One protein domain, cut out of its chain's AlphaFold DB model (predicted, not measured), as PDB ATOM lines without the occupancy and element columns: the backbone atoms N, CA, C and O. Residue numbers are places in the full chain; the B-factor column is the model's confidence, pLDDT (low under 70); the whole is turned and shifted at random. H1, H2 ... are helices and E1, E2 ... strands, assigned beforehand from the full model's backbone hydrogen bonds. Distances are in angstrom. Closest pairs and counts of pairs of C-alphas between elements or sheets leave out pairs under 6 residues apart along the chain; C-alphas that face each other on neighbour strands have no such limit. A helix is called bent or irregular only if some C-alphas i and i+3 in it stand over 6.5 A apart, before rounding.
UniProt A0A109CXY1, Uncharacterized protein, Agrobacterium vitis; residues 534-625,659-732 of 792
ATOM      1  N   GLU A 534     245.446 107.316 168.690       58.44
ATOM      2  CA  GLU A 534     244.728 107.323 169.967       58.44
ATOM      3  C   GLU A 534     245.710 107.588 171.119       58.44
ATOM      4  O   GLU A 534     245.430 108.447 171.955       58.44
ATOM      5  N   HIS A 535     246.906 106.981 171.102       63.88
ATOM      6  CA  HIS A 535     247.980 107.332 172.049       63.88
ATOM      7  C   HIS A 535     248.610 108.704 171.801       63.88
ATOM      8  O   HIS A 535     248.945 109.416 172.751       63.88
ATOM      9  N   ILE A 536     248.837 109.075 170.537       79.56
ATOM     10  CA  ILE A 536     249.513 110.338 170.217       79.56
ATOM     11  C   ILE A 536     248.591 111.520 170.536       79.56
ATOM     12  O   ILE A 536     249.037 112.454 171.206       79.56
ATOM     13  N   GLY A 537     247.313 111.479 170.141       83.50
ATOM     14  CA  GLY A 537     246.328 112.508 170.493       83.50
ATOM     15  C   GLY A 537     246.824 113.933 170.212       83.50
ATOM     16  O   GLY A 537     247.247 114.241 169.097       83.50
ATOM     17  N   ASP A 538     246.815 114.790 171.237       86.38
ATOM     18  CA  ASP A 538     247.311 116.171 171.173       86.38
ATOM     19  C   ASP A 538     248.792 116.340 171.576       86.38
ATOM     20  O   ASP A 538     249.266 117.470 171.715       86.38
ATOM     21  N   ASN A 539     249.552 115.243 171.734       89.81
ATOM     22  CA  ASN A 539     250.997 115.305 171.990       89.81
ATOM     23  C   ASN A 539     251.795 115.855 170.798       89.81
ATOM     24  O   ASN A 539     252.951 116.253 170.967       89.81
ATOM     25  N   LEU A 540     251.200 115.833 169.606       91.31
ATOM     26  CA  LEU A 540     251.829 116.180 168.343       91.31
ATOM     27  C   LEU A 540     250.856 117.008 167.500       91.31
ATOM     28  O   LEU A 540     249.807 116.508 167.092       91.31
ATOM     29  N   LEU A 541     251.225 118.259 167.230       93.12
ATOM     30  CA  LEU A 541     250.479 119.165 166.364       93.12
ATOM     31  C   LEU A 541     251.283 119.464 165.097       93.12
ATOM     32  O   LEU A 541     252.464 119.819 165.153       93.12
ATOM     33  N   ILE A 542     250.615 119.343 163.955       90.38
ATOM     34  CA  ILE A 542     251.163 119.528 162.619       90.38
ATOM     35  C   ILE A 542     250.563 120.810 162.039       90.38
ATOM     36  O   ILE A 542     249.355 120.898 161.800       90.38
ATOM     37  N   GLY A 543     251.408 121.814 161.820       86.62
ATOM     38  CA  GLY A 543     251.015 123.064 161.179       86.62
ATOM     39  C   GLY A 543     250.834 122.865 159.679       86.62
ATOM     40  O   GLY A 543     251.784 122.506 158.981       86.62
ATOM     41  N   ASN A 544     249.622 123.116 159.188       73.62
ATOM     42  CA  ASN A 544     249.316 123.179 157.761       73.62
ATOM     43  C   ASN A 544     249.367 124.643 157.289       73.62
ATOM     44  O   ASN A 544     248.977 125.553 158.027       73.62
ATOM     45  N   GLU A 545     249.765 124.872 156.034       53.97
ATOM     46  CA  GLU A 545     249.447 126.133 155.349       53.97
ATOM     47  C   GLU A 545     247.914 126.339 155.303       53.97
ATOM     48  O   GLU A 545     247.167 125.353 155.292       53.97
ATOM     49  N   PRO A 546     247.418 127.593 155.308       48.09
ATOM     50  CA  PRO A 546     245.984 127.870 155.337       48.09
ATOM     51  C   PRO A 546     245.239 127.196 154.177       48.09
ATOM     52  O   PRO A 546     245.656 127.245 153.018       48.09
ATOM     53  N   VAL A 547     244.103 126.579 154.510       35.03
ATOM     54  CA  VAL A 547     243.206 125.900 153.562       35.03
ATOM     55  C   VAL A 547     242.714 126.905 152.490       35.03
ATOM     56  O   VAL A 547     242.544 128.082 152.821       35.03
ATOM     57  N   PRO A 548     242.513 126.496 151.214       33.69
ATOM     58  CA  PRO A 548     242.273 127.420 150.092       33.69
ATOM     59  C   PRO A 548     241.077 128.384 150.263       33.69
ATOM     60  O   PRO A 548     240.185 128.141 151.076       33.69
ATOM     61  N   PRO A 549     241.042 129.499 149.504       40.22
ATOM     62  CA  PRO A 549     240.371 130.723 149.937       40.22
ATOM     63  C   PRO A 549     238.839 130.658 149.910       40.22
ATOM     64  O   PRO A 549     238.218 130.611 148.849       40.22
ATOM     65  N   TRP A 550     238.250 130.803 151.097       28.64
ATOM     66  CA  TRP A 550     236.839 131.125 151.331       28.64
ATOM     67  C   TRP A 550     236.705 132.561 151.897       28.64
ATOM     68  O   TRP A 550     237.700 133.139 152.352       28.64
ATOM     69  N   PRO A 551     235.536 133.224 151.773       41.91
ATOM     70  CA  PRO A 551     235.488 134.683 151.638       41.91
ATOM     71  C   PRO A 551     235.746 135.474 152.935       41.91
ATOM     72  O   PRO A 551     234.841 135.711 153.729       41.91
ATOM     73  N   HIS A 552     236.974 136.002 153.029       40.25
ATOM     74  CA  HIS A 552     237.489 136.979 154.004       40.25
ATOM     75  C   HIS A 552     237.664 136.492 155.462       40.25
ATOM     76  O   HIS A 552     236.754 135.891 156.025       40.25
ATOM     77  N   PRO A 553     238.753 136.874 156.169       48.12
ATOM     78  CA  PRO A 553     240.072 137.340 155.732       48.12
ATOM     79  C   PRO A 553     241.174 136.402 156.283       48.12
ATOM     80  O   PRO A 553     242.131 136.834 156.921       48.12
ATOM     81  N   TRP A 554     240.993 135.093 156.103       54.44
ATOM     82  CA  TRP A 554     241.691 134.040 156.858       54.44
ATOM     83  C   TRP A 554     243.126 133.718 156.405       54.44
ATOM     84  O   TRP A 554     243.762 132.844 156.984       54.44
ATOM     85  N   GLU A 555     243.676 134.465 155.443       56.69
ATOM     86  CA  GLU A 555     245.021 134.296 154.850       56.69
ATOM     87  C   GLU A 555     246.195 134.346 155.854       56.69
ATOM     88  O   GLU A 555     247.356 134.186 155.470       56.69
ATOM     89  N   HIS A 556     245.933 134.664 157.124       68.81
ATOM     90  CA  HIS A 556     246.933 134.942 158.159       68.81
ATOM     91  C   HIS A 556     246.722 134.117 159.445       68.81
ATOM     92  O   HIS A 556     247.291 134.449 160.487       68.81
ATOM     93  N   VAL A 557     245.909 133.056 159.380       77.44
ATOM     94  CA  VAL A 557     245.731 132.060 160.449       77.44
ATOM     95  C   VAL A 557     246.417 130.756 160.035       77.44
ATOM     96  O   VAL A 557     246.282 130.327 158.893       77.44
ATOM     97  N   VAL A 558     247.143 130.122 160.957       83.25
ATOM     98  CA  VAL A 558     247.770 128.803 160.750       83.25
ATOM     99  C   VAL A 558     246.956 127.746 161.490       83.25
ATOM    100  O   VAL A 558     246.680 127.905 162.680       83.25
ATOM    101  N   LEU A 559     246.572 126.677 160.791       86.81
ATOM    102  CA  LEU A 559     245.846 125.545 161.367       86.81
ATOM    103  C   LEU A 559     246.841 124.508 161.899       86.81
ATOM    104  O   LEU A 559     247.745 124.092 161.174       86.81
ATOM    105  N   PHE A 560     246.641 124.066 163.137       89.94
ATOM    106  CA  PHE A 560     247.421 123.009 163.772       89.94
ATOM    107  C   PHE A 560     246.522 121.787 164.002       89.94
ATOM    108  O   PHE A 560     245.568 121.830 164.779       89.94
ATOM    109  N   GLU A 561     246.814 120.697 163.296       87.88
ATOM    110  CA  GLU A 561     246.047 119.450 163.358       87.88
ATOM    111  C   GLU A 561     246.810 118.364 164.116       87.88
ATOM    112  O   GLU A 561     248.032 118.266 164.033       87.88
ATOM    113  N   THR A 562     246.076 117.488 164.791       89.25
ATOM    114  CA  THR A 562     246.587 116.202 165.283       89.25
ATOM    115  C   THR A 562     246.743 115.193 164.138       89.25
ATOM    116  O   THR A 562     246.100 115.309 163.089       89.25
ATOM    117  N   CYS A 563     247.530 114.128 164.346       84.88
ATOM    118  CA  CYS A 563     247.610 113.005 163.397       84.88
ATOM    119  C   CYS A 563     246.231 112.413 163.062       84.88
ATOM    120  O   CYS A 563     245.997 112.015 161.921       84.88
ATOM    121  N   ARG A 564     245.318 112.388 164.044       84.50
ATOM    122  CA  ARG A 564     243.939 111.913 163.896       84.50
ATOM    123  C   ARG A 564     243.127 112.791 162.942       84.50
ATOM    124  O   ARG A 564     242.577 112.262 161.985       84.50
ATOM    125  N   GLN A 565     243.130 114.111 163.138       85.12
ATOM    126  CA  GLN A 565     242.435 115.053 162.247       85.12
ATOM    127  C   GLN A 565     242.990 114.988 160.811       85.12
ATOM    128  O   GLN A 565     242.222 114.987 159.851       85.12
ATOM    129  N   ILE A 566     244.311 114.825 160.646       83.50
ATOM    130  CA  ILE A 566     244.925 114.590 159.324       83.50
ATOM    131  C   ILE A 566     244.407 113.297 158.679       83.50
ATOM    132  O   ILE A 566     244.115 113.300 157.481       83.50
ATOM    133  N   PHE A 567     244.280 112.205 159.436       84.06
ATOM    134  CA  PHE A 567     243.742 110.943 158.924       84.06
ATOM    135  C   PHE A 567     242.261 111.049 158.561       84.06
ATOM    136  O   PHE A 567     241.890 110.651 157.459       84.06
ATOM    137  N   GLU A 568     241.441 111.635 159.434       84.62
ATOM    138  CA  GLU A 568     240.009 111.863 159.200       84.62
ATOM    139  C   GLU A 568     239.783 112.735 157.945       84.62
ATOM    140  O   GLU A 568     238.882 112.450 157.159       84.62
ATOM    141  N   ARG A 569     240.661 113.716 157.684       84.25
ATOM    142  CA  ARG A 569     240.604 114.607 156.507       84.25
ATOM    143  C   ARG A 569     241.227 114.041 155.220       84.25
ATOM    144  O   ARG A 569     240.815 114.436 154.131       84.25
ATOM    145  N   LYS A 570     242.256 113.185 155.297       84.19
ATOM    146  CA  LYS A 570     243.005 112.672 154.118       84.19
ATOM    147  C   LYS A 570     242.773 111.182 153.818       84.19
ATOM    148  O   LYS A 570     243.313 110.678 152.830       84.19
ATOM    149  N   GLY A 571     242.061 110.460 154.685       81.56
ATOM    150  CA  GLY A 571     241.919 108.998 154.650       81.56
ATOM    151  C   GLY A 571     243.236 108.228 154.840       81.56
ATOM    152  O   GLY A 571     243.323 107.057 154.471       81.56
ATOM    153  N   LYS A 572     244.299 108.896 155.317       83.88
ATOM    154  CA  LYS A 572     245.679 108.384 155.369       83.88
ATOM    155  C   LYS A 572     246.455 109.008 156.522       83.88
ATOM    156  O   LYS A 572     246.371 110.214 156.740       83.88
ATOM    157  N   TRP A 573     247.259 108.196 157.205       82.88
ATOM    158  CA  TRP A 573     248.207 108.681 158.205       82.88
ATOM    159  C   TRP A 573     249.297 109.532 157.539       82.88
ATOM    160  O   TRP A 573     249.702 109.209 156.416       82.88
ATOM    161  N   PRO A 574     249.790 110.597 158.198       80.94
ATOM    162  CA  PRO A 574     250.988 111.286 157.735       80.94
ATOM    163  C   PRO A 574     252.194 110.338 157.795       80.94
ATOM    164  O   PRO A 574     252.270 109.472 158.667       80.94
ATOM    165  N   ILE A 575     253.149 110.513 156.885       77.25
ATOM    166  CA  ILE A 575     254.438 109.807 156.917       77.25
ATOM    167  C   ILE A 575     255.527 110.723 157.483       77.25
ATOM    168  O   ILE A 575     255.455 111.941 157.330       77.25
ATOM    169  N   ALA A 576     256.560 110.156 158.114       73.81
ATOM    170  CA  ALA A 576     257.643 110.938 158.726       73.81
ATOM    171  C   ALA A 576     258.332 111.905 157.735       73.81
ATOM    172  O   ALA A 576     258.744 112.995 158.120       73.81
ATOM    173  N   GLU A 577     258.385 111.540 156.451       71.88
ATOM    174  CA  GLU A 577     258.940 112.364 155.368       71.88
ATOM    175  C   GLU A 577     258.089 113.624 155.085       71.88
ATOM    176  O   GLU A 577     258.646 114.695 154.847       71.88
ATOM    177  N   ASP A 578     256.756 113.553 155.202       77.06
ATOM    178  CA  ASP A 578     255.868 114.729 155.120       77.06
ATOM    179  C   ASP A 578     256.035 115.625 156.363       77.06
ATOM    180  O   ASP A 578     256.047 116.856 156.271       77.06
ATOM    181  N   LEU A 579     256.188 115.008 157.540       84.44
ATOM    182  CA  LEU A 579     256.320 115.706 158.824       84.44
ATOM    183  C   LEU A 579     257.656 116.459 158.953       84.44
ATOM    184  O   LEU A 579     257.712 117.502 159.601       84.44
ATOM    185  N   ASP A 580     258.716 116.001 158.287       86.19
ATOM    186  CA  ASP A 580     259.999 116.717 158.197       86.19
ATOM    187  C   ASP A 580     259.962 117.950 157.287       86.19
ATOM    188  O   ASP A 580     260.786 118.852 157.440       86.19
ATOM    189  N   ASN A 581     258.969 118.040 156.403       84.31
ATOM    190  CA  ASN A 581     258.695 119.228 155.593       84.31
ATOM    191  C   ASN A 581     257.610 120.137 156.209       84.31
ATOM    192  O   ASN A 581     257.278 121.171 155.636       84.31
ATOM    193  N   SER A 582     257.072 119.773 157.379       85.50
ATOM    194  CA  SER A 582     255.976 120.473 158.062       85.50
ATOM    195  C   SER A 582     256.454 121.246 159.298       85.50
ATOM    196  O   SER A 582     257.505 120.956 159.873       85.50
ATOM    197  N   VAL A 583     255.644 122.200 159.773       88.50
ATOM    198  CA  VAL A 583     255.810 122.747 161.131       88.50
ATOM    199  C   VAL A 583     255.333 121.690 162.124       88.50
ATOM    200  O   VAL A 583     254.178 121.278 162.070       88.50
ATOM    201  N   ILE A 584     256.199 121.271 163.045       92.19
ATOM    202  CA  ILE A 584     255.886 120.253 164.054       92.19
ATOM    203  C   ILE A 584     256.040 120.853 165.446       92.19
ATOM    204  O   ILE A 584     257.137 121.270 165.814       92.19
ATOM    205  N   LEU A 585     254.956 120.857 166.223       95.19
ATOM    206  CA  LEU A 585     254.954 121.244 167.631       95.19
ATOM    207  C   LEU A 585     254.686 120.015 168.502       95.19
ATOM    208  O   LEU A 585     253.668 119.338 168.349       95.19
ATOM    209  N   VAL A 586     255.589 119.741 169.438       94.81
ATOM    210  CA  VAL A 586     255.486 118.622 170.378       94.81
ATOM    211  C   VAL A 586     255.060 119.141 171.745       94.81
ATOM    212  O   VAL A 586     255.675 120.063 172.285       94.81
ATOM    213  N   LYS A 587     254.031 118.522 172.329       93.94
ATOM    214  CA  LYS A 587     253.570 118.814 173.688       93.94
ATOM    215  C   LYS A 587     254.623 118.371 174.707       93.94
ATOM    216  O   LYS A 587     255.052 117.208 174.705       93.94
ATOM    217  N   LYS A 588     254.998 119.286 175.597       90.19
ATOM    218  CA  LYS A 588     255.825 119.060 176.786       90.19
ATOM    219  C   LYS A 588     255.015 119.456 178.018       90.19
ATOM    220  O   LYS A 588     254.474 120.562 178.077       90.19
ATOM    221  N   VAL A 589     254.934 118.539 178.977       81.44
ATOM    222  CA  VAL A 589     254.209 118.712 180.239       81.44
ATOM    223  C   VAL A 589     255.223 118.672 181.378       81.44
ATOM    224  O   VAL A 589     255.854 117.643 181.610       81.44
ATOM    225  N   ASP A 590     255.389 119.805 182.058       78.88
ATOM    226  CA  ASP A 590     256.277 119.997 183.206       78.88
ATOM    227  C   ASP A 590     255.409 120.136 184.468       78.88
ATOM    228  O   ASP A 590     255.044 121.238 184.888       78.88
ATOM    229  N   GLY A 591     254.995 119.001 185.039       78.31
ATOM    230  CA  GLY A 591     254.000 118.975 186.114       78.31
ATOM    231  C   GLY A 591     252.654 119.521 185.626       78.31
ATOM    232  O   GLY A 591     252.034 118.931 184.748       78.31
ATOM    233  N   ALA A 592     252.216 120.659 186.170       71.12
ATOM    234  CA  ALA A 592     251.006 121.353 185.716       71.12
ATOM    235  C   ALA A 592     251.231 122.281 184.499       71.12
ATOM    236  O   ALA A 592     250.264 122.733 183.885       71.12
ATOM    237  N   GLN A 593     252.481 122.595 184.127       78.75
ATOM    238  CA  GLN A 593     252.759 123.475 182.986       78.75
ATOM    239  C   GLN A 593     252.676 122.698 181.669       78.75
ATOM    240  O   GLN A 593     253.382 121.713 181.482       78.75
ATOM    241  N   THR A 594     251.856 123.167 180.725       85.81
ATOM    242  CA  THR A 594     251.784 122.621 179.360       85.81
ATOM    243  C   THR A 594     252.359 123.618 178.360       85.81
ATOM    244  O   THR A 594     251.956 124.782 178.321       85.81
ATOM    245  N   SER A 595     253.275 123.148 177.520       92.19
ATOM    246  CA  SER A 595     253.895 123.923 176.443       92.19
ATOM    247  C   SER A 595     253.984 123.106 175.154       92.19
ATOM    248  O   SER A 595     253.966 121.875 175.186       92.19
ATOM    249  N   TYR A 596     254.080 123.791 174.020       95.94
ATOM    250  CA  TYR A 596     254.208 123.194 172.692       95.94
ATOM    251  C   TYR A 596     255.488 123.705 172.033       95.94
ATOM    252  O   TYR A 596     255.625 124.900 171.782       95.94
ATOM    253  N   MET A 597     256.450 122.817 171.782       95.00
ATOM    254  CA  MET A 597     257.802 123.189 171.348       95.00
ATOM    255  C   MET A 597     258.110 122.682 169.934       95.00
ATOM    256  O   MET A 597     257.830 121.513 169.649       95.00
ATOM    257  N   PRO A 598     258.730 123.498 169.060       94.56
ATOM    258  CA  PRO A 598     259.339 122.994 167.837       94.56
ATOM    259  C   PRO A 598     260.549 122.100 168.166       94.56
ATOM    260  O   PRO A 598     261.139 122.191 169.248       94.56
ATOM    261  N   ARG A 599     260.909 121.187 167.253       93.00
ATOM    262  CA  ARG A 599     261.864 120.090 167.528       93.00
ATOM    263  C   ARG A 599     263.255 120.557 167.975       93.00
ATOM    264  O   ARG A 599     263.828 119.970 168.890       93.00
ATOM    265  N   ASN A 600     263.746 121.656 167.410       92.81
ATOM    266  CA  ASN A 600     264.981 122.332 167.817       92.81
ATOM    267  C   ASN A 600     264.952 122.760 169.295       92.81
ATOM    268  O   ASN A 600     265.913 122.524 170.026       92.81
ATOM    269  N   GLN A 601     263.842 123.348 169.747       93.00
ATOM    270  CA  GLN A 601     263.710 123.866 171.108       93.00
ATOM    271  C   GLN A 601     263.376 122.764 172.121       93.00
ATOM    272  O   GLN A 601     263.785 122.842 173.282       93.00
ATOM    273  N   LEU A 602     262.721 121.689 171.670       93.69
ATOM    274  CA  LEU A 602     262.543 120.466 172.450       93.69
ATOM    275  C   LEU A 602     263.886 119.758 172.712       93.69
ATOM    276  O   LEU A 602     264.116 119.309 173.834       93.69
ATOM    277  N   LEU A 603     264.784 119.689 171.720       94.12
ATOM    278  CA  LEU A 603     266.138 119.147 171.905       94.12
ATOM    279  C   LEU A 603     266.900 119.908 172.996       94.12
ATOM    280  O   LEU A 603     267.479 119.280 173.881       94.12
ATOM    281  N   LEU A 604     266.876 121.243 172.952       90.88
ATOM    282  CA  LEU A 604     267.563 122.089 173.932       90.88
ATOM    283  C   LEU A 604     266.992 121.921 175.354       90.88
ATOM    284  O   LEU A 604     267.749 121.948 176.318       90.88
ATOM    285  N   HIS A 605     265.685 121.666 175.490       90.38
ATOM    286  CA  HIS A 605     265.039 121.420 176.786       90.38
ATOM    287  C   HIS A 605     265.177 119.984 177.329       90.38
ATOM    288  O   HIS A 605     265.063 119.791 178.541       90.38
ATOM    289  N   LEU A 606     265.335 118.968 176.474       92.38
ATOM    290  CA  LEU A 606     265.387 117.556 176.891       92.38
ATOM    291  C   LEU A 606     266.807 116.968 176.918       92.38
ATOM    292  O   LEU A 606     267.055 116.002 177.642       92.38
ATOM    293  N   GLY A 607     267.724 117.528 176.128       94.00
ATOM    294  CA  GLY A 607     269.009 116.917 175.800       94.00
ATOM    295  C   GLY A 607     268.880 115.763 174.784       94.00
ATOM    296  O   GLY A 607     267.787 115.216 174.597       94.00
ATOM    297  N   PRO A 608     269.982 115.353 174.119       93.50
ATOM    298  CA  PRO A 608     269.923 114.451 172.962       93.50
ATOM    299  C   PRO A 608     269.239 113.103 173.223       93.50
ATOM    300  O   PRO A 608     268.398 112.686 172.434       93.50
ATOM    301  N   GLN A 609     269.544 112.440 174.343       94.50
ATOM    302  CA  GLN A 609     269.022 111.101 174.643       94.50
ATOM    303  C   GLN A 609     267.490 111.092 174.789       94.50
ATOM    304  O   GLN A 609     266.794 110.380 174.066       94.50
ATOM    305  N   LYS A 610     266.956 111.951 175.667       94.44
ATOM    306  CA  LYS A 610     265.508 112.077 175.906       94.44
ATOM    307  C   LYS A 610     264.765 112.635 174.688       94.44
ATOM    308  O   LYS A 610     263.598 112.313 174.479       94.44
ATOM    309  N   TYR A 611     265.432 113.455 173.873       94.81
ATOM    310  CA  TYR A 611     264.895 113.910 172.592       94.81
ATOM    311  C   TYR A 611     264.679 112.738 171.622       94.81
ATOM    312  O   TYR A 611     263.571 112.587 171.107       94.81
ATOM    313  N   LEU A 612     265.684 111.877 171.419       93.75
ATOM    314  CA  LEU A 612     265.579 110.699 170.545       93.75
ATOM    315  C   LEU A 612     264.490 109.727 171.026       93.75
ATOM    316  O   LEU A 612     263.671 109.267 170.230       93.75
ATOM    317  N   GLU A 613     264.419 109.481 172.337       92.62
ATOM    318  CA  GLU A 613     263.352 108.689 172.963       92.62
ATOM    319  C   GLU A 613     261.957 109.278 172.678       92.62
ATOM    320  O   GLU A 613     261.052 108.545 172.269       92.62
ATOM    321  N   ARG A 614     261.786 110.603 172.806       91.75
ATOM    322  CA  ARG A 614     260.514 111.289 172.515       91.75
ATOM    323  C   ARG A 614     260.177 111.310 171.021       91.75
ATOM    324  O   ARG A 614     259.000 111.169 170.700       91.75
ATOM    325  N   MET A 615     261.148 111.445 170.113       91.12
ATOM    326  CA  MET A 615     260.891 111.360 168.663       91.12
ATOM    327  C   MET A 615     260.436 109.955 168.271       91.12
ATOM    328  O   MET A 615     259.397 109.805 167.626       91.12
ATOM    329  N   LYS A 616     261.146 108.926 168.748       89.12
ATOM    330  CA  LYS A 616     260.804 107.517 168.513       89.12
ATOM    331  C   LYS A 616     259.415 107.160 169.050       89.12
ATOM    332  O   LYS A 616     258.656 106.494 168.353       89.12
ATOM    333  N   ALA A 617     259.061 107.640 170.245       87.44
ATOM    334  CA  ALA A 617     257.734 107.442 170.837       87.44
ATOM    335  C   ALA A 617     256.594 108.159 170.080       87.44
ATOM    336  O   ALA A 617     255.437 107.785 170.236       87.44
ATOM    337  N   LEU A 618     256.906 109.174 169.267       87.19
ATOM    338  CA  LEU A 618     255.944 109.920 168.443       87.19
ATOM    339  C   LEU A 618     255.968 109.511 166.957       87.19
ATOM    340  O   LEU A 618     255.288 110.138 166.149       87.19
ATOM    341  N   GLY A 619     256.766 108.507 166.575       85.25
ATOM    342  CA  GLY A 619     256.942 108.096 165.176       85.25
ATOM    343  C   GLY A 619     257.635 109.131 164.278       85.25
ATOM    344  O   GLY A 619     257.544 109.043 163.055       85.25
ATOM    345  N   LEU A 620     258.319 110.111 164.875       87.88
ATOM    346  CA  LEU A 620     259.035 111.178 164.176       87.88
ATOM    347  C   LEU A 620     260.466 110.763 163.821       87.88
ATOM    348  O   LEU A 620     261.046 109.867 164.436       87.88
ATOM    349  N   SER A 621     261.058 111.461 162.850       88.81
ATOM    350  CA  SER A 621     262.485 111.330 162.561       88.81
ATOM    351  C   SER A 621     263.348 111.962 163.661       88.81
ATOM    352  O   SER A 621     262.925 112.858 164.397       88.81
ATOM    353  N   GLU A 622     264.606 111.533 163.716       90.00
ATOM    354  CA  GLU A 622     265.627 112.046 164.635       90.00
ATOM    355  C   GLU A 622     266.145 113.451 164.242       90.00
ATOM    356  O   GLU A 622     266.950 114.039 164.965       90.00
ATOM    357  N   ASN A 623     265.679 114.022 163.120       90.31
ATOM    358  CA  ASN A 623     266.134 115.320 162.618       90.31
ATOM    359  C   ASN A 623     265.781 116.455 163.593       90.31
ATOM    360  O   ASN A 623     264.620 116.654 163.953       90.31
ATOM    361  N   THR A 624     266.797 117.211 164.020       89.44
ATOM    362  CA  THR A 624     266.684 118.205 165.103       89.44
ATOM    363  C   THR A 624     266.274 119.595 164.628       89.44
ATOM    364  O   THR A 624     265.738 120.374 165.411       89.44
ATOM    365  N   PHE A 625     266.576 119.938 163.369       91.31
ATOM    366  CA  PHE A 625     266.389 121.270 162.765       91.31
ATOM    367  C   PHE A 625     267.047 122.432 163.544       91.31
ATOM    368  O   PHE A 625     266.739 123.599 163.318       91.31
ATOM    369  N   ASN A 659     255.871 131.027 162.653       89.06
ATOM    370  CA  ASN A 659     254.596 130.771 163.322       89.06
ATOM    371  C   ASN A 659     254.001 132.067 163.916       89.06
ATOM    372  O   ASN A 659     254.782 132.882 164.426       89.06
ATOM    373  N   PRO A 660     252.661 132.231 163.915       91.25
ATOM    374  CA  PRO A 660     251.981 133.352 164.563       91.25
ATOM    375  C   PRO A 660     252.195 133.412 166.081       91.25
ATOM    376  O   PRO A 660     252.757 132.515 166.696       91.25
ATOM    377  N   GLU A 661     251.748 134.500 166.694       93.94
ATOM    378  CA  GLU A 661     252.147 134.873 168.057       93.94
ATOM    379  C   GLU A 661     251.300 134.227 169.154       93.94
ATOM    380  O   GLU A 661     251.764 134.056 170.282       93.94
ATOM    381  N   VAL A 662     250.050 133.884 168.839       94.88
ATOM    382  CA  VAL A 662     249.090 133.330 169.800       94.88
ATOM    383  C   VAL A 662     248.411 132.122 169.188       94.88
ATOM    384  O   VAL A 662     247.771 132.240 168.143       94.88
ATOM    385  N   MET A 663     248.540 130.974 169.850       95.50
ATOM    386  CA  MET A 663     247.843 129.731 169.525       95.50
ATOM    387  C   MET A 663     246.717 129.501 170.532       95.50
ATOM    388  O   MET A 663     246.887 129.753 171.724       95.50
ATOM    389  N   VAL A 664     245.573 129.007 170.064       93.50
ATOM    390  CA  VAL A 664     244.436 128.641 170.917       93.50
ATOM    391  C   VAL A 664     243.857 127.290 170.514       93.50
ATOM    392  O   VAL A 664     243.955 126.891 169.351       93.50
ATOM    393  N   GLN A 665     243.223 126.611 171.467       91.69
ATOM    394  CA  GLN A 665     242.438 125.401 171.225       91.69
ATOM    395  C   GLN A 665     240.941 125.753 171.211       91.69
ATOM    396  O   GLN A 665     240.429 126.423 172.110       91.69
ATOM    397  N   HIS A 666     240.224 125.328 170.170       83.44
ATOM    398  CA  HIS A 666     238.767 125.424 170.102       83.44
ATOM    399  C   HIS A 666     238.107 124.306 170.920       83.44
ATOM    400  O   HIS A 666     238.694 123.252 171.147       83.44
ATOM    401  N   ARG A 667     236.832 124.490 171.290       72.94
ATOM    402  CA  ARG A 667     236.043 123.471 172.007       72.94
ATOM    403  C   ARG A 667     235.868 122.161 171.224       72.94
ATOM    404  O   ARG A 667     235.651 121.131 171.846       72.94
ATOM    405  N   GLY A 668     236.002 122.193 169.895       71.06
ATOM    406  CA  GLY A 668     236.064 121.006 169.029       71.06
ATOM    407  C   GLY A 668     237.438 120.314 168.971       71.06
ATOM    408  O   GLY A 668     237.644 119.440 168.135       71.06
ATOM    409  N   GLY A 669     238.411 120.718 169.796       78.44
ATOM    410  CA  GLY A 669     239.767 120.150 169.817       78.44
ATOM    411  C   GLY A 669     240.695 120.630 168.693       78.44
ATOM    412  O   GLY A 669     241.848 120.212 168.632       78.44
ATOM    413  N   THR A 670     240.229 121.505 167.800       82.06
ATOM    414  CA  THR A 670     241.032 122.138 166.741       82.06
ATOM    415  C   THR A 670     241.993 123.175 167.324       82.06
ATOM    416  O   THR A 670     241.550 124.057 168.060       82.06
ATOM    417  N   PHE A 671     243.276 123.144 166.954       90.94
ATOM    418  CA  PHE A 671     244.231 124.195 167.315       90.94
ATOM    419  C   PHE A 671     244.427 125.166 166.145       90.94
ATOM    420  O   PHE A 671     244.529 124.756 164.988       90.94
ATOM    421  N   PHE A 672     244.514 126.466 166.425       88.75
ATOM    422  CA  PHE A 672     244.882 127.461 165.415       88.75
ATOM    423  C   PHE A 672     245.675 128.617 166.019       88.75
ATOM    424  O   PHE A 672     245.494 128.964 167.187       88.75
ATOM    425  N   ALA A 673     246.549 129.224 165.215       91.56
ATOM    426  CA  ALA A 673     247.386 130.346 165.623       91.56
ATOM    427  C   ALA A 673     247.174 131.585 164.745       91.56
ATOM    428  O   ALA A 673     246.972 131.476 163.534       91.56
ATOM    429  N   PHE A 674     247.231 132.768 165.355       89.19
ATOM    430  CA  PHE A 674     246.964 134.056 164.710       89.19
ATOM    431  C   PHE A 674     247.871 135.179 165.240       89.19
ATOM    432  O   PHE A 674     248.531 135.050 166.270       89.19
ATOM    433  N   TRP A 675     247.884 136.306 164.524       89.69
ATOM    434  CA  TRP A 675     248.597 137.532 164.901       89.69
ATOM    435  C   TRP A 675     247.605 138.514 165.566       89.69
ATOM    436  O   TRP A 675     246.727 139.032 164.862       89.69
ATOM    437  N   PRO A 676     247.681 138.799 166.884       91.06
ATOM    438  CA  PRO A 676     246.670 139.596 167.599       91.06
ATOM    439  C   PRO A 676     246.403 140.979 166.997       91.06
ATOM    440  O   PRO A 676     245.257 141.434 166.952       91.06
ATOM    441  N   LYS A 677     247.451 141.610 166.456       89.31
ATOM    442  CA  LYS A 677     247.399 142.912 165.781       89.31
ATOM    443  C   LYS A 677     246.425 142.941 164.598       89.31
ATOM    444  O   LYS A 677     245.698 143.917 164.422       89.31
ATOM    445  N   LEU A 678     246.379 141.868 163.803       86.31
ATOM    446  CA  LEU A 678     245.503 141.769 162.625       86.31
ATOM    447  C   LEU A 678     244.030 141.654 163.029       86.31
ATOM    448  O   LEU A 678     243.158 142.220 162.374       86.31
ATOM    449  N   LEU A 679     243.771 140.984 164.154       83.56
ATOM    450  CA  LEU A 679     242.439 140.849 164.740       83.56
ATOM    451  C   LEU A 679     242.005 142.091 165.544       83.56
ATOM    452  O   LEU A 679     240.882 142.130 166.047       83.56
ATOM    453  N   ARG A 680     242.870 143.116 165.637       85.31
ATOM    454  CA  ARG A 680     242.673 144.344 166.429       85.31
ATOM    455  C   ARG A 680     242.308 144.036 167.886       85.31
ATOM    456  O   ARG A 680     241.368 144.611 168.434       85.31
ATOM    457  N   LEU A 681     243.033 143.086 168.475       86.81
ATOM    458  CA  LEU A 681     242.966 142.788 169.901       86.81
ATOM    459  C   LEU A 681     243.824 143.791 170.677       86.81
ATOM    460  O   LEU A 681     244.865 144.221 170.192       86.81
ATOM    461  N   GLU A 682     243.372 144.140 171.879       88.69
ATOM    462  CA  GLU A 682     244.010 145.142 172.746       88.69
ATOM    463  C   GLU A 682     244.607 144.526 174.019       88.69
ATOM    464  O   GLU A 682     245.503 145.116 174.614       88.69
ATOM    465  N   LYS A 683     244.101 143.358 174.453       92.50
ATOM    466  CA  LYS A 683     244.477 142.676 175.703       92.50
ATOM    467  C   LYS A 683     244.416 141.155 175.569       92.50
ATOM    468  O   LYS A 683     243.508 140.625 174.917       92.50
ATOM    469  N   LEU A 684     245.313 140.455 176.256       94.56
ATOM    470  CA  LEU A 684     245.341 138.994 176.366       94.56
ATOM    471  C   LEU A 684     244.075 138.468 177.048       94.56
ATOM    472  O   LEU A 684     243.513 137.460 176.613       94.56
ATOM    473  N   ALA A 685     243.571 139.206 178.042       91.75
ATOM    474  CA  ALA A 685     242.300 138.937 178.715       91.75
ATOM    475  C   ALA A 685     241.119 138.716 177.744       91.75
ATOM    476  O   ALA A 685     240.226 137.918 178.020       91.75
ATOM    477  N   THR A 686     241.099 139.375 176.577       89.12
ATOM    478  CA  THR A 686     240.058 139.156 175.556       89.12
ATOM    479  C   THR A 686     240.130 137.750 174.951       89.12
ATOM    480  O   THR A 686     239.093 137.163 174.637       89.12
ATOM    481  N   VAL A 687     241.332 137.188 174.806       90.44
ATOM    482  CA  VAL A 687     241.552 135.836 174.271       90.44
ATOM    483  C   VAL A 687     241.268 134.786 175.344       90.44
ATOM    484  O   VAL A 687     240.488 133.867 175.096       90.44
ATOM    485  N   THR A 688     241.813 134.942 176.552       92.25
ATOM    486  CA  THR A 688     241.614 133.970 177.643       92.25
ATOM    487  C   THR A 688     240.154 133.897 178.096       92.25
ATOM    488  O   THR A 688     239.634 132.797 178.242       92.25
ATOM    489  N   ASN A 689     239.426 135.018 178.164       88.25
ATOM    490  CA  ASN A 689     237.972 135.009 178.406       88.25
ATOM    491  C   ASN A 689     237.160 134.378 177.250       88.25
ATOM    492  O   ASN A 689     235.995 134.024 177.430       88.25
ATOM    493  N   THR A 690     237.742 134.248 176.051       85.69
ATOM    494  CA  THR A 690     237.079 133.648 174.878       85.69
ATOM    495  C   THR A 690     237.322 132.140 174.773       85.69
ATOM    496  O   THR A 690     236.415 131.425 174.334       85.69
ATOM    497  N   TYR A 691     238.497 131.643 175.163       87.50
ATOM    498  CA  TYR A 691     238.881 130.235 174.970       87.50
ATOM    499  C   TYR A 691     239.109 129.453 176.274       87.50
ATOM    500  O   TYR A 691     239.003 128.232 176.248       87.50
ATOM    501  N   GLY A 692     239.333 130.125 177.404       89.56
ATOM    502  CA  GLY A 692     239.872 129.535 178.635       89.56
ATOM    503  C   GLY A 692     241.374 129.807 178.752       89.56
ATOM    504  O   GLY A 692     242.088 129.810 177.751       89.56
ATOM    505  N   THR A 693     241.870 130.086 179.956       89.19
ATOM    506  CA  THR A 693     243.294 130.388 180.237       89.19
ATOM    507  C   THR A 693     244.252 129.247 179.895       89.19
ATOM    508  O   THR A 693     245.406 129.474 179.542       89.19
ATOM    509  N   GLU A 694     243.747 128.030 180.011       88.69
ATOM    510  CA  GLU A 694     244.379 126.742 179.759       88.69
ATOM    511  C   GLU A 694     244.424 126.375 178.266       88.69
ATOM    512  O   GLU A 694     245.284 125.602 177.859       88.69
ATOM    513  N   ASN A 695     243.563 126.997 177.450       92.06
ATOM    514  CA  ASN A 695     243.422 126.756 176.008       92.06
ATOM    515  C   ASN A 695     244.072 127.864 175.157       92.06
ATOM    516  O   ASN A 695     243.706 128.055 173.994       92.06
ATOM    517  N   VAL A 696     244.995 128.638 175.740       94.62
ATOM    518  CA  VAL A 696     245.707 129.757 175.103       94.62
ATOM    519  C   VAL A 696     247.202 129.620 175.371       94.62
ATOM    520  O   VAL A 696     247.617 129.460 176.519       94.62
ATOM    521  N   TRP A 697     248.014 129.763 174.326       96.50
ATOM    522  CA  TRP A 697     249.471 129.784 174.404       96.50
ATOM    523  C   TRP A 697     250.045 130.982 173.645       96.50
ATOM    524  O   TRP A 697     249.604 131.310 172.543       96.50
ATOM    525  N   LEU A 698     251.066 131.608 174.224       96.19
ATOM    526  CA  LEU A 698     251.834 132.697 173.627       96.19
ATOM    527  C   LEU A 698     253.169 132.169 173.115       96.19
ATOM    528  O   LEU A 698     253.795 131.335 173.771       96.19
ATOM    529  N   LYS A 699     253.605 132.671 171.963       94.31
ATOM    530  CA  LYS A 699     254.889 132.320 171.364       94.31
ATOM    531  C   LYS A 699     256.031 133.083 172.043       94.31
ATOM    532  O   LYS A 699     256.106 134.306 171.935       94.31
ATOM    533  N   SER A 700     256.935 132.385 172.721       89.62
ATOM    534  CA  SER A 700     258.159 132.974 173.269       89.62
ATOM    535  C   SER A 700     259.214 133.233 172.168       89.62
ATOM    536  O   SER A 700     259.102 132.678 171.070       89.62
ATOM    537  N   PRO A 701     260.237 134.081 172.414       82.81
ATOM    538  CA  PRO A 701     261.282 134.415 171.426       82.81
ATOM    539  C   PRO A 701     262.069 133.211 170.867       82.81
ATOM    540  O   PRO A 701     262.515 133.228 169.719       82.81
ATOM    541  N   ASP A 702     262.137 132.127 171.643       85.31
ATOM    542  CA  ASP A 702     262.690 130.818 171.278       85.31
ATOM    543  C   ASP A 702     261.784 129.977 170.347       85.31
ATOM    544  O   ASP A 702     262.140 128.864 169.955       85.31
ATOM    545  N   ASN A 703     260.624 130.517 169.965       90.00
ATOM    546  CA  ASN A 703     259.573 129.914 169.144       90.00
ATOM    547  C   ASN A 703     258.782 128.762 169.797       90.00
ATOM    548  O   ASN A 703     257.971 128.130 169.114       90.00
ATOM    549  N   ALA A 704     258.946 128.515 171.101       92.81
ATOM    550  CA  ALA A 704     258.018 127.676 171.859       92.81
ATOM    551  C   ALA A 704     256.686 128.404 172.126       92.81
ATOM    552  O   ALA A 704     256.613 129.629 172.114       92.81
ATOM    553  N   TYR A 705     255.624 127.647 172.392       95.50
ATOM    554  CA  TYR A 705     254.318 128.151 172.813       95.50
ATOM    555  C   TYR A 705     254.061 127.784 174.281       95.50
ATOM    556  O   TYR A 705     254.067 126.604 174.642       95.50
ATOM    557  N   MET A 706     253.809 128.779 175.132       93.75
ATOM    558  CA  MET A 706     253.630 128.621 176.583       93.75
ATOM    559  C   MET A 706     252.298 129.217 177.046       93.75
ATOM    560  O   MET A 706     251.902 130.277 176.564       93.75
ATOM    561  N   THR A 707     251.601 128.579 177.995       93.31
ATOM    562  CA  THR A 707     250.397 129.196 178.590       93.31
ATOM    563  C   THR A 707     250.757 130.497 179.323       93.31
ATOM    564  O   THR A 707     251.880 130.613 179.825       93.31
ATOM    565  N   PRO A 708     249.833 131.469 179.465       93.25
ATOM    566  CA  PRO A 708     250.087 132.708 180.202       93.25
ATOM    567  C   PRO A 708     250.658 132.485 181.611       93.25
ATOM    568  O   PRO A 708     251.598 133.167 182.005       93.25
ATOM    569  N   ALA A 709     250.166 131.476 182.340       90.31
ATOM    570  CA  ALA A 709     250.699 131.094 183.650       90.31
ATOM    571  C   ALA A 709     252.150 130.573 183.583       90.31
ATOM    572  O   ALA A 709     252.970 130.928 184.428       90.31
ATOM    573  N   THR A 710     252.485 129.783 182.556       88.88
ATOM    574  CA  THR A 710     253.854 129.295 182.309       88.88
ATOM    575  C   THR A 710     254.805 130.445 181.972       88.88
ATOM    576  O   THR A 710     255.941 130.455 182.437       88.88
ATOM    577  N   TYR A 711     254.354 131.430 181.190       88.69
ATOM    578  CA  TYR A 711     255.180 132.585 180.835       88.69
ATOM    579  C   TYR A 711     255.377 133.538 182.028       88.69
ATOM    580  O   TYR A 711     256.505 133.937 182.314       88.69
ATOM    581  N   ASN A 712     254.313 133.811 182.796       90.31
ATOM    582  CA  ASN A 712     254.378 134.587 184.042       90.31
ATOM    583  C   ASN A 712     255.343 133.983 185.079       90.31
ATOM    584  O   ASN A 712     255.917 134.721 185.871       90.31
ATOM    585  N   SER A 713     255.547 132.659 185.084       86.50
ATOM    586  CA  SER A 713     256.508 132.013 185.988       86.50
ATOM    587  C   SER A 713     257.962 132.046 185.486       86.50
ATOM    588  O   SER A 713     258.824 131.461 186.138       86.50
ATOM    589  N   ARG A 714     258.232 132.616 184.302       82.06
ATOM    590  CA  ARG A 714     259.548 132.573 183.629       82.06
ATOM    591  C   ARG A 714     260.079 133.948 183.207       82.06
ATOM    592  O   ARG A 714     261.287 134.083 183.050       82.06
ATOM    593  N   ALA A 715     259.218 134.950 183.025       81.44
ATOM    594  CA  ALA A 715     259.594 136.294 182.581       81.44
ATOM    595  C   ALA A 715     258.989 137.376 183.488       81.44
ATOM    596  O   ALA A 715     257.790 137.352 183.756       81.44
ATOM    597  N   ALA A 716     259.810 138.343 183.917       80.00
ATOM    598  CA  ALA A 716     259.412 139.403 184.851       80.00
ATOM    599  C   ALA A 716     258.295 140.312 184.299       80.00
ATOM    600  O   ALA A 716     257.362 140.640 185.027       80.00
ATOM    601  N   ASP A 717     258.361 140.658 183.011       83.12
ATOM    602  CA  ASP A 717     257.353 141.446 182.287       83.12
ATOM    603  C   ASP A 717     255.981 140.736 182.211       83.12
ATOM    604  O   ASP A 717     254.938 141.368 182.061       83.12
ATOM    605  N   GLY A 718     255.962 139.401 182.299       89.69
ATOM    606  CA  GLY A 718     254.743 138.605 182.204       89.69
ATOM    607  C   GLY A 718     254.073 138.574 180.818       89.69
ATOM    608  O   GLY A 718     254.554 139.090 179.807       89.69
ATOM    609  N   ALA A 719     252.944 137.871 180.767       93.56
ATOM    610  CA  ALA A 719     252.260 137.471 179.540       93.56
ATOM    611  C   ALA A 719     251.463 138.602 178.863       93.56
ATOM    612  O   ALA A 719     251.312 138.594 177.641       93.56
ATOM    613  N   GLU A 720     250.954 139.572 179.630       93.50
ATOM    614  CA  GLU A 720     250.208 140.717 179.084       93.50
ATOM    615  C   GLU A 720     251.160 141.685 178.353       93.50
ATOM    616  O   GLU A 720     250.852 142.104 177.240       93.50
ATOM    617  N   ASP A 721     252.361 141.941 178.886       91.56
ATOM    618  CA  ASP A 721     253.378 142.772 178.223       91.56
ATOM    619  C   ASP A 721     253.949 142.096 176.969       91.56
ATOM    620  O   ASP A 721     254.196 142.764 175.960       91.56
ATOM    621  N   LEU A 722     254.116 140.766 176.978       92.38
ATOM    622  CA  LEU A 722     254.421 140.010 175.756       92.38
ATOM    623  C   LEU A 722     253.315 140.198 174.702       92.38
ATOM    624  O   LEU A 722     253.605 140.477 173.539       92.38
ATOM    625  N   PHE A 723     252.046 140.112 175.108       94.62
ATOM    626  CA  PHE A 723     250.906 140.327 174.214       94.62
ATOM    627  C   PHE A 723     250.826 141.775 173.695       94.62
ATOM    628  O   PHE A 723     250.533 141.995 172.518       94.62
ATOM    629  N   ALA A 724     251.169 142.767 174.520       92.56
ATOM    630  CA  ALA A 724     251.287 144.162 174.100       92.56
ATOM    631  C   ALA A 724     252.385 144.348 173.035       92.56
ATOM    632  O   ALA A 724     252.151 145.015 172.023       92.56
ATOM    633  N   LYS A 725     253.544 143.690 173.198       91.19
ATOM    634  CA  LYS A 725     254.645 143.677 172.210       91.19
ATOM    635  C   LYS A 725     254.247 143.009 170.881       91.19
ATOM    636  O   LYS A 725     254.771 143.391 169.838       91.19
ATOM    637  N   PHE A 726     253.283 142.081 170.871       92.31
ATOM    638  CA  PHE A 726     252.719 141.511 169.634       92.31
ATOM    639  C   PHE A 726     251.827 142.501 168.860       92.31
ATOM    640  O   PHE A 726     251.855 142.569 167.626       92.31
ATOM    641  N   ILE A 727     251.028 143.300 169.577       91.31
ATOM    642  CA  ILE A 727     250.183 144.349 168.981       91.31
ATOM    643  C   ILE A 727     251.055 145.513 168.485       91.31
ATOM    644  O   ILE A 727     250.869 146.018 167.372       91.31
ATOM    645  N   HIS A 728     252.046 145.891 169.293       87.50
ATOM    646  CA  HIS A 728     252.976 146.994 169.067       87.50
ATOM    647  C   HIS A 728     254.417 146.471 168.906       87.50
ATOM    648  O   HIS A 728     255.262 146.725 169.766       87.50
ATOM    649  N   PRO A 729     254.721 145.742 167.810       79.38
ATOM    650  CA  PRO A 729     256.078 145.288 167.531       79.38
ATOM    651  C   PRO A 729     256.997 146.500 167.391       79.38
ATOM    652  O   PRO A 729     256.639 147.479 166.729       79.38
ATOM    653  N   ALA A 730     258.175 146.424 168.009       70.69
ATOM    654  CA  ALA A 730     259.157 147.497 167.966       70.69
ATOM    655  C   ALA A 730     259.537 147.848 166.518       70.69
ATOM    656  O   ALA A 730     259.652 146.974 165.653       70.69
ATOM    657  N   HIS A 731     259.763 149.138 166.262       57.62
ATOM    658  CA  HIS A 731     260.368 149.567 165.008       57.62
ATOM    659  C   HIS A 731     261.813 149.069 164.958       57.62
ATOM    660  O   HIS A 731     262.663 149.520 165.722       57.62
ATOM    661  N   VAL A 732     262.077 148.143 164.038       56.41
ATOM    662  CA  VAL A 732     263.437 147.818 163.611       56.41
ATOM    663  C   VAL A 732     263.984 149.066 162.922       56.41
ATOM    664  O   VAL A 732     263.403 149.529 161.941       56.41
TER     665      VAL A 732
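AT A GLANCE: This is residues 534 to 625 and 659 to 732 of the 792 residues of an uncharacterized protein of Agrobacterium vitis (UniProt A0A109CXY1). One strongly curled sheet of seven strands forms a nearly closed, barrel-like core, folded so that E4, E3, E1 and E2 face E5 and E7 across the hinge strand E6; residues 705 to 706 pair with both edge strands, E4 and E7. H2 and H4 pack on opposite faces of the first leaf, which H1 grazes with residues 537 to 539, while H5 lies beyond H4, apart from that leaf; H6 packs on E5 and E7, H8 grazes the sheet at E7, and H7 sits by both edge strands, E4 and E7. The printed part has 166 residues, in the order H1 E1 E2 H2 H3 E3 E4 H4 H5 E5 E6 H6 E7 H7 H8, and its class is mixed. The sheet order is E4 E3 E1 E2 E6 E5 E7, all antiparallel. The whole is compact, with a radius of gyration of the C-alphas of 16.1 A and spans of 41 by 40 by 33 A.

IN THESE COORDINATES: The strands are E4, residues 593 to 598, 16.5 A; E3, 583 to 590, 22.3 A, beginning at C-alpha 583 (255.810, 122.747, 161.131); E1, 540 to 544, 12.9 A; E2, 558 to 561; E6, 671 to 674; E5, 662 to 665; and E7, 696 to 699. The helices are H1, 534 to 539, beginning at C-alpha 534 (244.728, 107.323, 169.967); H2, 563 to 570; H3, 576 to 580; H4, 599 to 606; H5, 608 to 617, 14.2 A; H6, 684 to 691; H7, 708 to 712; and H8, 718 to 727, 15.1 A, ending at C-alpha 727 (250.183, 144.349, 168.981). H1 is irregular: C-alphas 535 and 538 are 8.9 A apart.

HOW THE PARTS SIT: Hairpin E3 and E4 has N 588 and O 595 at 2.8 A, within hydrogen-bond range; so are N 543 and O 583 of E1 and E3, 2.8 A, N 542 and O 561 of hairpin E1 and E2, 2.8 A, N 558 and O 673 of E2 and E6, 2.9 A, N 664 and O 672 of hairpin E5 and E6, 2.9 A, and N 697 and O 663 of E5 and E7, 2.8 A. E2, H2 H3, E3 and E6, H6, E7 are split strand-helix-strand units, same-way strands with another strand between, both with right-handed crossovers. H2 and H4 are on opposite faces. H3 and H5 are not on the sheet. H1 and H8 only graze it. H7 touches H8, Asn 712 to Gly 718 being the closest C-alphas, 4.4 A. Every O i to N i+4 pair is within range in H2, H3, H4, H5, H7 and H8; H6 has 3 of 4, and H1 0 of 2, with 1 of 3 O i to N i+3 pairs.

THE WHOLE: The C-alphas farthest apart are those of Pro 551 and Gln 609, 47.0 A. Residues 626 to 658 are not printed; C-alphas 625 and 659 are 15.2 A apart. Link E1 to E2 is long. Residues 534 to 535, 545 to 556 and 731 to 732 have pLDDT under 70.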